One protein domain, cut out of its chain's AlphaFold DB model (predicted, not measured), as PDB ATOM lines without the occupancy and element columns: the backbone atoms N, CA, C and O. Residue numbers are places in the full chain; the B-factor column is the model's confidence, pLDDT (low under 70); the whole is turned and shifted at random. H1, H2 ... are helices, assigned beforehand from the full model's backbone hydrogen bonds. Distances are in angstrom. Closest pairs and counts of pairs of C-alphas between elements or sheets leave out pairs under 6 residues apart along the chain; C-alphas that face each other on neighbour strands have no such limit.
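Overview. This is residues 111 to 186 of the 192 residues of the protein "C3H1-type domain-containing protein" of Daphnia pulex (UniProt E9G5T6). This is an open, sprawling arrangement with few contacts: the last part of the long helix H1, residues 125 to 129, packs on the short helix H2, while H3 stands free, away from both. Residues 111 to 123 of H1 stick out as one arm and residues 168 to 186, with H3, as another; between H2 and H3 the long unnamed stretch 148 to 175 folds back on itself in a narrow loop. The printed part has 76 residues with three named helices, in the order H1, H2, H3, and no named strand. The class is all helix, though under half of the residues, 36 of 76, are in named elements. The whole is extended, with a radius of gyration of the C-alphas of 17.7 A and spans of 48 by 38 by 29 A.

Arrangement. Start with H1, residues 111 to 129, and go on to H2, residues 141 to 147. They touch, H1 with residues 125 to 129 alone; the closest C-alphas are those of Val 129 and Leu 144, 7.5 A apart. Their lines are about perpendicular, at 76 degrees. Further on, residues 154 to 155 pair with residues 164 to 165, antiparallel. H3, residues 176 to 185, is apart from H1 and from H2. In H1, H2 and H3 every O i to N i+4 pair is within hydrogen-bond range.

Along the chain. Find C-alpha 111 at (-6.732, -26.008, -38.989); from there H1 runs 26.5 A to C-alpha 129 at (-27.460, -23.918, -22.553). H2 covers 10.0 A from Trp 141 to Glu 147. H3 runs 14.4 A from Lys 176 to C-alpha 185 at (1.779, -9.771, -18.747).

Size, cuts and confidence. The two C-alphas farthest apart, those of Pro 133 and Ser 177, are 49.3 A apart. The printed part has no cut. Both links are long: 11 residues from H1 to H2 and 28 from H2 to H3. Look for low confidence at residues 129 to 143, with pLDDT under 70; the mean of the printed part is 81.2.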
ATOM      1  N   GLY A 111      -5.774 -27.118 -39.044       81.56
ATOM      2  CA  GLY A 111      -6.732 -26.008 -38.989       81.56
ATOM      3  C   GLY A 111      -8.188 -26.425 -39.235       81.56
ATOM      4  O   GLY A 111      -9.088 -25.942 -38.556       81.56
ATOM      5  N   HIS A 112      -8.431 -27.361 -40.156       78.81
ATOM      6  CA  HIS A 112      -9.773 -27.896 -40.396       78.81
ATOM      7  C   HIS A 112     -10.241 -28.759 -39.219       78.81
ATOM      8  O   HIS A 112     -11.374 -28.618 -38.770       78.81
ATOM      9  N   ASP A 113      -9.366 -29.603 -38.673       87.06
ATOM     10  CA  ASP A 113      -9.672 -30.417 -37.496       87.06
ATOM     11  C   ASP A 113      -9.906 -29.535 -36.259       87.06
ATOM     12  O   ASP A 113     -10.830 -29.796 -35.491       87.06
ATOM     13  N   ALA A 114      -9.143 -28.448 -36.096       86.94
ATOM     14  CA  ALA A 114      -9.360 -27.453 -35.046       86.94
ATOM     15  C   ALA A 114     -10.709 -26.736 -35.212       86.94
ATOM     16  O   ALA A 114     -11.461 -26.630 -34.243       86.94
ATOM     17  N   PHE A 115     -11.057 -26.315 -36.433       88.25
ATOM     18  CA  PHE A 115     -12.368 -25.735 -36.735       88.25
ATOM     19  C   PHE A 115     -13.504 -26.716 -36.425       88.25
ATOM     20  O   PHE A 115     -14.435 -26.365 -35.704       88.25
ATOM     21  N   MET A 116     -13.416 -27.954 -36.917       93.00
ATOM     22  CA  MET A 116     -14.428 -28.984 -36.671       93.00
ATOM     23  C   MET A 116     -14.559 -29.294 -35.178       93.00
ATOM     24  O   MET A 116     -15.673 -29.407 -34.671       93.00
ATOM     25  N   THR A 117     -13.439 -29.360 -34.454       92.00
ATOM     26  CA  THR A 117     -13.424 -29.543 -32.996       92.00
ATOM     27  C   THR A 117     -14.125 -28.381 -32.291       92.00
ATOM     28  O   THR A 117     -14.990 -28.610 -31.446       92.00
ATOM     29  N   GLY A 118     -13.811 -27.139 -32.671       89.19
ATOM     30  CA  GLY A 118     -14.450 -25.938 -32.132       89.19
ATOM     31  C   GLY A 118     -15.949 -25.876 -32.433       89.19
ATOM     32  O   GLY A 118     -16.740 -25.573 -31.544       89.19
ATOM     33  N   PHE A 119     -16.364 -26.233 -33.650       89.44
ATOM     34  CA  PHE A 119     -17.771 -26.293 -34.048       89.44
ATOM     35  C   PHE A 119     -18.555 -27.344 -33.249       89.44
ATOM     36  O   PHE A 119     -19.639 -27.055 -32.735       89.44
ATOM     37  N   CYS A 120     -17.999 -28.550 -33.098       91.38
ATOM     38  CA  CYS A 120     -18.579 -29.595 -32.256       91.38
ATOM     39  C   CYS A 120     -18.706 -29.131 -30.797       91.38
ATOM     40  O   CYS A 120     -19.756 -29.316 -30.184       91.38
ATOM     41  N   PHE A 121     -17.673 -28.476 -30.257       88.69
ATOM     42  CA  PHE A 121     -17.681 -27.942 -28.894       88.69
ATOM     43  C   PHE A 121     -18.734 -26.839 -28.701       88.69
ATOM     44  O   PHE A 121     -19.510 -26.887 -27.748       88.69
ATOM     45  N   ALA A 122     -18.827 -25.887 -29.632       85.69
ATOM     46  CA  ALA A 122     -19.841 -24.834 -29.604       85.69
ATOM     47  C   ALA A 122     -21.266 -25.406 -29.701       85.69
ATOM     48  O   ALA A 122     -22.166 -24.953 -28.994       85.69
ATOM     49  N   SER A 123     -21.467 -26.437 -30.525       86.50
ATOM     50  CA  SER A 123     -22.757 -27.126 -30.662       86.50
ATOM     51  C   SER A 123     -23.152 -27.865 -29.380       86.50
ATOM     52  O   SER A 123     -24.299 -27.777 -28.947       86.50
ATOM     53  N   PHE A 124     -22.197 -28.548 -28.742       85.69
ATOM     54  CA  PHE A 124     -22.384 -29.186 -27.436       85.69
ATOM     55  C   PHE A 124     -22.791 -28.169 -26.361       85.69
ATOM     56  O   PHE A 124     -23.738 -28.395 -25.609       85.69
ATOM     57  N   ILE A 125     -22.119 -27.016 -26.334       81.81
ATOM     58  CA  ILE A 125     -22.458 -25.904 -25.445       81.81
ATOM     59  C   ILE A 125     -23.871 -25.386 -25.712       81.81
ATOM     60  O   ILE A 125     -24.651 -25.244 -24.773       81.81
ATOM     61  N   ALA A 126     -24.212 -25.112 -26.972       78.44
ATOM     62  CA  ALA A 126     -25.519 -24.575 -27.334       78.44
ATOM     63  C   ALA A 126     -26.646 -25.508 -26.868       78.44
ATOM     64  O   ALA A 126     -27.624 -25.046 -26.289       78.44
ATOM     65  N   GLN A 127     -26.464 -26.824 -27.019       78.56
ATOM     66  CA  GLN A 127     -27.413 -27.824 -26.521       78.56
ATOM     67  C   GLN A 127     -27.524 -27.833 -24.991       78.56
ATOM     68  O   GLN A 127     -28.640 -27.895 -24.478       78.56
ATOM     69  N   LYS A 128     -26.407 -27.734 -24.254       73.56
ATOM     70  CA  LYS A 128     -26.427 -27.643 -22.782       73.56
ATOM     71  C   LYS A 128     -27.123 -26.364 -22.287       73.56
ATOM     72  O   LYS A 128     -27.871 -26.413 -21.319       73.56
ATOM     73  N   VAL A 129     -26.915 -25.229 -22.961       68.00
ATOM     74  CA  VAL A 129     -27.460 -23.918 -22.553       68.00
ATOM     75  C   VAL A 129     -28.949 -23.757 -22.910       68.00
ATOM     76  O   VAL A 129     -29.683 -23.096 -22.176       68.00
ATOM     77  N   SER A 130     -29.438 -24.399 -23.978       57.12
ATOM     78  CA  SER A 130     -30.851 -24.344 -24.402       57.12
ATOM     79  C   SER A 130     -31.858 -25.020 -23.450       57.12
ATOM     80  O   SER A 130     -33.052 -24.997 -23.731       57.12
ATOM     81  N   VAL A 131     -31.428 -25.580 -22.312       55.47
ATOM     82  CA  VAL A 131     -32.306 -26.232 -21.313       55.47
ATOM     83  C   VAL A 131     -32.901 -25.237 -20.291       55.47
ATOM     84  O   VAL A 131     -33.591 -25.633 -19.353       55.47
ATOM     85  N   ARG A 132     -32.707 -23.920 -20.447       55.09
ATOM     86  CA  ARG A 132     -33.265 -22.938 -19.497       55.09
ATOM     87  C   ARG A 132     -34.736 -22.589 -19.793       55.09
ATOM     88  O   ARG A 132     -35.037 -22.145 -20.897       55.09
ATOM     89  N   PRO A 133     -35.650 -22.697 -18.805       52.88
ATOM     90  CA  PRO A 133     -37.083 -22.447 -18.996       52.88
ATOM     91  C   PRO A 133     -37.469 -20.960 -19.084       52.88
ATOM     92  O   PRO A 133     -38.610 -20.655 -19.414       52.88
ATOM     93  N   ASN A 134     -36.550 -20.025 -18.822       55.34
ATOM     94  CA  ASN A 134     -36.849 -18.592 -18.825       55.34
ATOM     95  C   ASN A 134     -36.098 -17.894 -19.960       55.34
ATOM     96  O   ASN A 134     -34.882 -17.732 -19.894       55.34
ATOM     97  N   GLY A 135     -36.848 -17.500 -20.995       55.31
ATOM     98  CA  GLY A 135     -36.399 -16.965 -22.287       55.31
ATOM     99  C   GLY A 135     -35.678 -15.611 -22.274       55.31
ATOM    100  O   GLY A 135     -35.977 -14.748 -23.097       55.31
ATOM    101  N   ALA A 136     -34.714 -15.414 -21.377       55.28
ATOM    102  CA  ALA A 136     -33.752 -14.325 -21.471       55.28
ATOM    103  C   ALA A 136     -32.598 -14.751 -22.397       55.28
ATOM    104  O   ALA A 136     -31.766 -15.579 -22.038       55.28
ATOM    105  N   ASN A 137     -32.541 -14.166 -23.595       54.88
ATOM    106  CA  ASN A 137     -31.509 -14.398 -24.620       54.88
ATOM    107  C   ASN A 137     -30.134 -13.775 -24.272       54.88
ATOM    108  O   ASN A 137     -29.367 -13.406 -25.161       54.88
ATOM    109  N   THR A 138     -29.801 -13.627 -22.990       54.22
ATOM    110  CA  THR A 138     -28.524 -13.048 -22.559       54.22
ATOM    111  C   THR A 138     -27.530 -14.166 -22.271       54.22
ATOM    112  O   THR A 138     -27.577 -14.812 -21.229       54.22
ATOM    113  N   PHE A 139     -26.626 -14.406 -23.220       61.19
ATOM    114  CA  PHE A 139     -25.552 -15.390 -23.098       61.19
ATOM    115  C   PHE A 139     -24.428 -14.836 -22.209       61.19
ATOM    116  O   PHE A 139     -23.712 -13.919 -22.608       61.19
ATOM    117  N   CYS A 140     -24.271 -15.374 -20.998       67.12
ATOM    118  CA  CYS A 140     -23.205 -14.982 -20.077       67.12
ATOM    119  C   CYS A 140     -22.060 -16.008 -20.088       67.12
ATOM    120  O   CYS A 140     -22.250 -17.178 -19.752       67.12
ATOM    121  N   TRP A 141     -20.835 -15.562 -20.397       65.88
ATOM    122  CA  TRP A 141     -19.635 -16.414 -20.386       65.88
ATOM    123  C   TRP A 141     -19.360 -17.067 -19.024       65.88
ATOM    124  O   TRP A 141     -18.895 -18.203 -18.974       65.88
ATOM    125  N   LYS A 142     -19.662 -16.387 -17.909       68.88
ATOM    126  CA  LYS A 142     -19.457 -16.943 -16.558       68.88
ATOM    127  C   LYS A 142     -20.370 -18.137 -16.286       68.88
ATOM    128  O   LYS A 142     -19.938 -19.121 -15.694       68.88
ATOM    129  N   GLU A 143     -21.612 -18.055 -16.746       69.06
ATOM    130  CA  GLU A 143     -22.584 -19.137 -16.604       69.06
ATOM    131  C   GLU A 143     -22.190 -20.327 -17.469       69.06
ATOM    132  O   GLU A 143     -22.176 -21.453 -16.987       69.06
ATOM    133  N   LEU A 144     -21.752 -20.074 -18.703       71.94
ATOM    134  CA  LEU A 144     -21.225 -21.114 -19.577       71.94
ATOM    135  C   LEU A 144     -20.077 -21.897 -18.927       71.94
ATOM    136  O   LEU A 144     -20.073 -23.124 -18.957       71.94
ATOM    137  N   VAL A 145     -19.103 -21.190 -18.344       73.50
ATOM    138  CA  VAL A 145     -17.946 -21.810 -17.680       73.50
ATOM    139  C   VAL A 145     -18.380 -22.696 -16.511       73.50
ATOM    140  O   VAL A 145     -17.771 -23.743 -16.294       73.50
ATOM    141  N   ALA A 146     -19.434 -22.311 -15.785       76.19
ATOM    142  CA  ALA A 146     -20.000 -23.134 -14.723       76.19
ATOM    143  C   ALA A 146     -20.661 -24.415 -15.273       76.19
ATOM    144  O   ALA A 146     -20.417 -25.495 -14.743       76.19
ATOM    145  N   GLU A 147     -21.413 -24.321 -16.375       75.19
ATOM    146  CA  GLU A 147     -22.109 -25.461 -17.010       75.19
ATOM    147  C   GLU A 147     -21.165 -26.516 -17.620       75.19
ATOM    148  O   GLU A 147     -21.546 -27.674 -17.828       75.19
ATOM    149  N   VAL A 148     -19.926 -26.124 -17.933       82.38
ATOM    150  CA  VAL A 148     -18.876 -27.022 -18.450       82.38
ATOM    151  C   VAL A 148     -17.777 -27.308 -17.423       82.38
ATOM    152  O   VAL A 148     -16.729 -27.863 -17.764       82.38
ATOM    153  N   ALA A 149     -17.987 -26.945 -16.155       83.06
ATOM    154  CA  ALA A 149     -17.013 -27.191 -15.094       83.06
ATOM    155  C   ALA A 149     -16.754 -28.693 -14.881       83.06
ATOM    156  O   ALA A 149     -15.636 -29.086 -14.544       83.06
ATOM    157  N   ASP A 150     -17.763 -29.531 -15.131       84.44
ATOM    158  CA  ASP A 150     -17.697 -30.990 -15.049       84.44
ATOM    159  C   ASP A 150     -16.727 -31.603 -16.064       84.44
ATOM    160  O   ASP A 150     -16.093 -32.610 -15.756       84.44
ATOM    161  N   VAL A 151     -16.563 -30.989 -17.236       86.56
ATOM    162  CA  VAL A 151     -15.682 -31.465 -18.316       86.56
ATOM    163  C   VAL A 151     -14.349 -30.716 -18.396       86.56
ATOM    164  O   VAL A 151     -13.442 -31.130 -19.121       86.56
ATOM    165  N   ARG A 152     -14.184 -29.624 -17.642       87.69
ATOM    166  CA  ARG A 152     -12.957 -28.818 -17.642       87.69
ATOM    167  C   ARG A 152     -11.756 -29.617 -17.128       87.69
ATOM    168  O   ARG A 152     -11.842 -30.329 -16.132       87.69
ATOM    169  N   ASN A 153     -10.603 -29.429 -17.775       91.19
ATOM    170  CA  ASN A 153      -9.326 -30.057 -17.415       91.19
ATOM    171  C   ASN A 153      -9.380 -31.593 -17.365       91.19
ATOM    172  O   ASN A 153      -8.603 -32.216 -16.645       91.19
ATOM    173  N   ARG A 154     -10.289 -32.219 -18.113       91.94
ATOM    174  CA  ARG A 154     -10.403 -33.673 -18.204       91.94
ATOM    175  C   ARG A 154      -9.899 -34.140 -19.560       91.94
ATOM    176  O   ARG A 154     -10.453 -33.767 -20.586       91.94
ATOM    177  N   VAL A 155      -8.851 -34.957 -19.558       93.62
ATOM    178  CA  VAL A 155      -8.263 -35.524 -20.777       93.62
ATOM    179  C   VAL A 155      -8.577 -37.009 -20.845       93.62
ATOM    180  O   VAL A 155      -8.172 -37.785 -19.980       93.62
ATOM    181  N   CYS A 156      -9.305 -37.411 -21.882       92.19
ATOM    182  CA  CYS A 156      -9.580 -38.817 -22.151       92.19
ATOM    183  C   CYS A 156      -8.289 -39.530 -22.571       92.19
ATOM    184  O   CYS A 156      -7.558 -39.049 -23.435       92.19
ATOM    185  N   LEU A 157      -8.016 -40.684 -21.963       92.50
ATOM    186  CA  LEU A 157      -6.864 -41.523 -22.290       92.50
ATOM    187  C   LEU A 157      -7.356 -42.796 -22.977       92.50
ATOM    188  O   LEU A 157      -8.320 -43.411 -22.527       92.50
ATOM    189  N   SER A 158      -6.691 -43.208 -24.055       93.88
ATOM    190  CA  SER A 158      -7.052 -44.428 -24.782       93.88
ATOM    191  C   SER A 158      -7.006 -45.652 -23.864       93.88
ATOM    192  O   SER A 158      -6.034 -45.851 -23.137       93.88
ATOM    193  N   GLY A 159      -8.056 -46.475 -23.906       92.31
ATOM    194  CA  GLY A 159      -8.148 -47.692 -23.093       92.31
ATOM    195  C   GLY A 159      -8.469 -47.455 -21.615       92.31
ATOM    196  O   GLY A 159      -8.318 -48.378 -20.819       92.31
ATOM    197  N   LYS A 160      -8.883 -46.240 -21.229       92.62
ATOM    198  CA  LYS A 160      -9.407 -45.951 -19.891       92.62
ATOM    199  C   LYS A 160     -10.841 -45.449 -19.977       92.62
ATOM    200  O   LYS A 160     -11.140 -44.566 -20.775       92.62
ATOM    201  N   ASP A 161     -11.677 -45.949 -19.078       91.81
ATOM    202  CA  ASP A 161     -13.105 -45.609 -19.030       91.81
ATOM    203  C   ASP A 161     -13.390 -44.293 -18.289       91.81
ATOM    204  O   ASP A 161     -14.527 -43.834 -18.224       91.81
ATOM    205  N   PHE A 162     -12.357 -43.666 -17.722       90.31
ATOM    206  CA  PHE A 162     -12.459 -42.410 -16.991       90.31
ATOM    207  C   PHE A 162     -11.380 -41.418 -17.449       90.31
ATOM    208  O   PHE A 162     -10.229 -41.807 -17.682       90.31
ATOM    209  N   PRO A 163     -11.717 -40.122 -17.573       91.88
ATOM    210  CA  PRO A 163     -10.760 -39.116 -18.001       91.88
ATOM    211  C   PRO A 163      -9.770 -38.765 -16.884       91.88
ATOM    212  O   PRO A 163     -10.112 -38.727 -15.700       91.88
ATOM    213  N   LEU A 164      -8.542 -38.436 -17.276       92.62
ATOM    214  CA  LEU A 164      -7.522 -37.909 -16.381       92.62
ATOM    215  C   LEU A 164      -7.835 -36.448 -16.035       92.62
ATOM    216  O   LEU A 164      -7.910 -35.604 -16.926       92.62
ATOM    217  N   LEU A 165      -7.974 -36.142 -14.744       92.44
ATOM    218  CA  LEU A 165      -8.108 -34.770 -14.258       92.44
ATOM    219  C   LEU A 165      -6.731 -34.095 -14.189       92.44
ATOM    220  O   LEU A 165      -5.864 -34.508 -13.417       92.44
ATOM    221  N   ILE A 166      -6.546 -33.037 -14.971       92.62
ATOM    222  CA  ILE A 166      -5.367 -32.178 -14.929       92.62
ATOM    223  C   ILE A 166      -5.567 -31.125 -13.840       92.62
ATOM    224  O   ILE A 166      -6.459 -30.280 -13.907       92.62
ATOM    225  N   GLN A 167      -4.695 -31.156 -12.841       88.81
ATOM    226  CA  GLN A 167      -4.653 -30.178 -11.762       88.81
ATOM    227  C   GLN A 167      -3.215 -29.742 -11.503       88.81
ATOM    228  O   GLN A 167      -2.263 -30.457 -11.827       88.81
ATOM    229  N   LYS A 168      -3.048 -28.563 -10.902       86.44
ATOM    230  CA  LYS A 168      -1.729 -28.088 -10.489       86.44
ATOM    231  C   LYS A 168      -1.124 -29.085  -9.501       86.44
ATOM    232  O   LYS A 168      -1.752 -29.444  -8.508       86.44
ATOM    233  N   SER A 169       0.101 -29.523  -9.774       86.38
ATOM    234  CA  SER A 169       0.823 -30.408  -8.864       86.38
ATOM    235  C   SER A 169       1.164 -29.674  -7.567       86.38
ATOM    236  O   SER A 169       1.704 -28.567  -7.609       86.38
ATOM    237  N   ALA A 170       0.926 -30.322  -6.425       85.94
ATOM    238  CA  ALA A 170       1.369 -29.837  -5.116       85.94
ATOM    239  C   ALA A 170       2.906 -29.747  -5.010       85.94
ATOM    240  O   ALA A 170       3.436 -28.996  -4.194       85.94
ATOM    241  N   PHE A 171       3.621 -30.485  -5.861       83.62
ATOM    242  CA  PHE A 171       5.083 -30.535  -5.887       83.62
ATOM    243  C   PHE A 171       5.705 -29.532  -6.867       83.62
ATOM    244  O   PHE A 171       6.914 -29.316  -6.837       83.62
ATOM    245  N   SER A 172       4.902 -28.896  -7.728       81.56
ATOM    246  CA  SER A 172       5.394 -27.939  -8.721       81.56
ATOM    247  C   SER A 172       5.255 -26.508  -8.208       81.56
ATOM    248  O   SER A 172       4.153 -25.959  -8.145       81.56
ATOM    249  N   LYS A 173       6.387 -25.877  -7.878       83.44
ATOM    250  CA  LYS A 173       6.457 -24.443  -7.562       83.44
ATOM    251  C   LYS A 173       6.873 -23.662  -8.809       83.44
ATOM    252  O   LYS A 173       7.800 -24.062  -9.507       83.44
ATOM    253  N   CYS A 174       6.202 -22.547  -9.082       82.31
ATOM    254  CA  CYS A 174       6.640 -21.609 -10.115       82.31
ATOM    255  C   CYS A 174       7.894 -20.865  -9.635       82.31
ATOM    256  O   CYS A 174       8.012 -20.550  -8.450       82.31
ATOM    257  N   SER A 175       8.833 -20.581 -10.541       89.38
ATOM    258  CA  SER A 175      10.008 -19.770 -10.212       89.38
ATOM    259  C   SER A 175       9.619 -18.303 -10.000       89.38
ATOM    260  O   SER A 175       8.639 -17.829 -10.573       89.38
ATOM    261  N   LYS A 176      10.417 -17.565  -9.216       89.19
ATOM    262  CA  LYS A 176      10.206 -16.121  -8.985       89.19
ATOM    263  C   LYS A 176      10.161 -15.336 -10.300       89.19
ATOM    264  O   LYS A 176       9.205 -14.621 -10.552       89.19
ATOM    265  N   SER A 177      11.122 -15.598 -11.188       87.38
ATOM    266  CA  SER A 177      11.177 -14.982 -12.520       87.38
ATOM    267  C   SER A 177       9.927 -15.262 -13.367       87.38
ATOM    268  O   SER A 177       9.465 -14.382 -14.090       87.38
ATOM    269  N   HIS A 178       9.351 -16.468 -13.276       85.06
ATOM    270  CA  HIS A 178       8.106 -16.774 -13.978       85.06
ATOM    271  C   HIS A 178       6.920 -15.990 -13.407       85.06
ATOM    272  O   HIS A 178       6.125 -15.475 -14.185       85.06
ATOM    273  N   LEU A 179       6.816 -15.876 -12.078       86.62
ATOM    274  CA  LEU A 179       5.748 -15.121 -11.415       86.62
ATOM    275  C   LEU A 179       5.808 -13.630 -11.770       86.62
ATOM    276  O   LEU A 179       4.811 -13.079 -12.218       86.62
ATOM    277  N   GLU A 180       6.990 -13.018 -11.688       89.62
ATOM    278  CA  GLU A 180       7.204 -11.611 -12.063       89.62
ATOM    279  C   GLU A 180       6.857 -11.348 -13.536       89.62
ATOM    280  O   GLU A 180       6.259 -10.330 -13.885       89.62
ATOM    281  N   LYS A 181       7.221 -12.278 -14.432       88.50
ATOM    282  CA  LYS A 181       6.844 -12.194 -15.847       88.50
ATOM    283  C   LYS A 181       5.330 -12.320 -16.023       88.50
ATOM    284  O   LYS A 181       4.768 -11.610 -16.849       88.50
ATOM    285  N   TYR A 182       4.692 -13.227 -15.289       86.94
ATOM    286  CA  TYR A 182       3.254 -13.449 -15.369       86.94
ATOM    287  C   TYR A 182       2.474 -12.209 -14.919       86.94
ATOM    288  O   TYR A 182       1.621 -11.748 -15.664       86.94
ATOM    289  N   GLU A 183       2.819 -11.624 -13.771       90.75
ATOM    290  CA  GLU A 183       2.188 -10.395 -13.262       90.75
ATOM    291  C   GLU A 183       2.342  -9.217 -14.228       90.75
ATOM    292  O   GLU A 183       1.405  -8.451 -14.426       90.75
ATOM    293  N   ARG A 184       3.501  -9.095 -14.888       87.12
ATOM    294  CA  ARG A 184       3.721  -8.057 -15.904       87.12
ATOM    295  C   ARG A 184       2.821  -8.223 -17.131       87.12
ATOM    296  O   ARG A 184       2.429  -7.227 -17.726       87.12
ATOM    297  N   LEU A 185       2.571  -9.463 -17.550       85.81
ATOM    298  CA  LEU A 185       1.779  -9.771 -18.747       85.81
ATOM    299  C   LEU A 185       0.273  -9.785 -18.469       85.81
ATOM    300  O   LEU A 185      -0.510  -9.487 -19.364       85.81
ATOM    301  N   PHE A 186      -0.115 -10.141 -17.248       83.12
ATOM    302  CA  PHE A 186      -1.501 -10.283 -16.818       83.12
ATOM    303  C   PHE A 186      -1.708  -9.549 -15.486       83.12
ATOM    304  O   PHE A 186      -1.877 -10.201 -14.450       83.12
TER     305      PHE A 186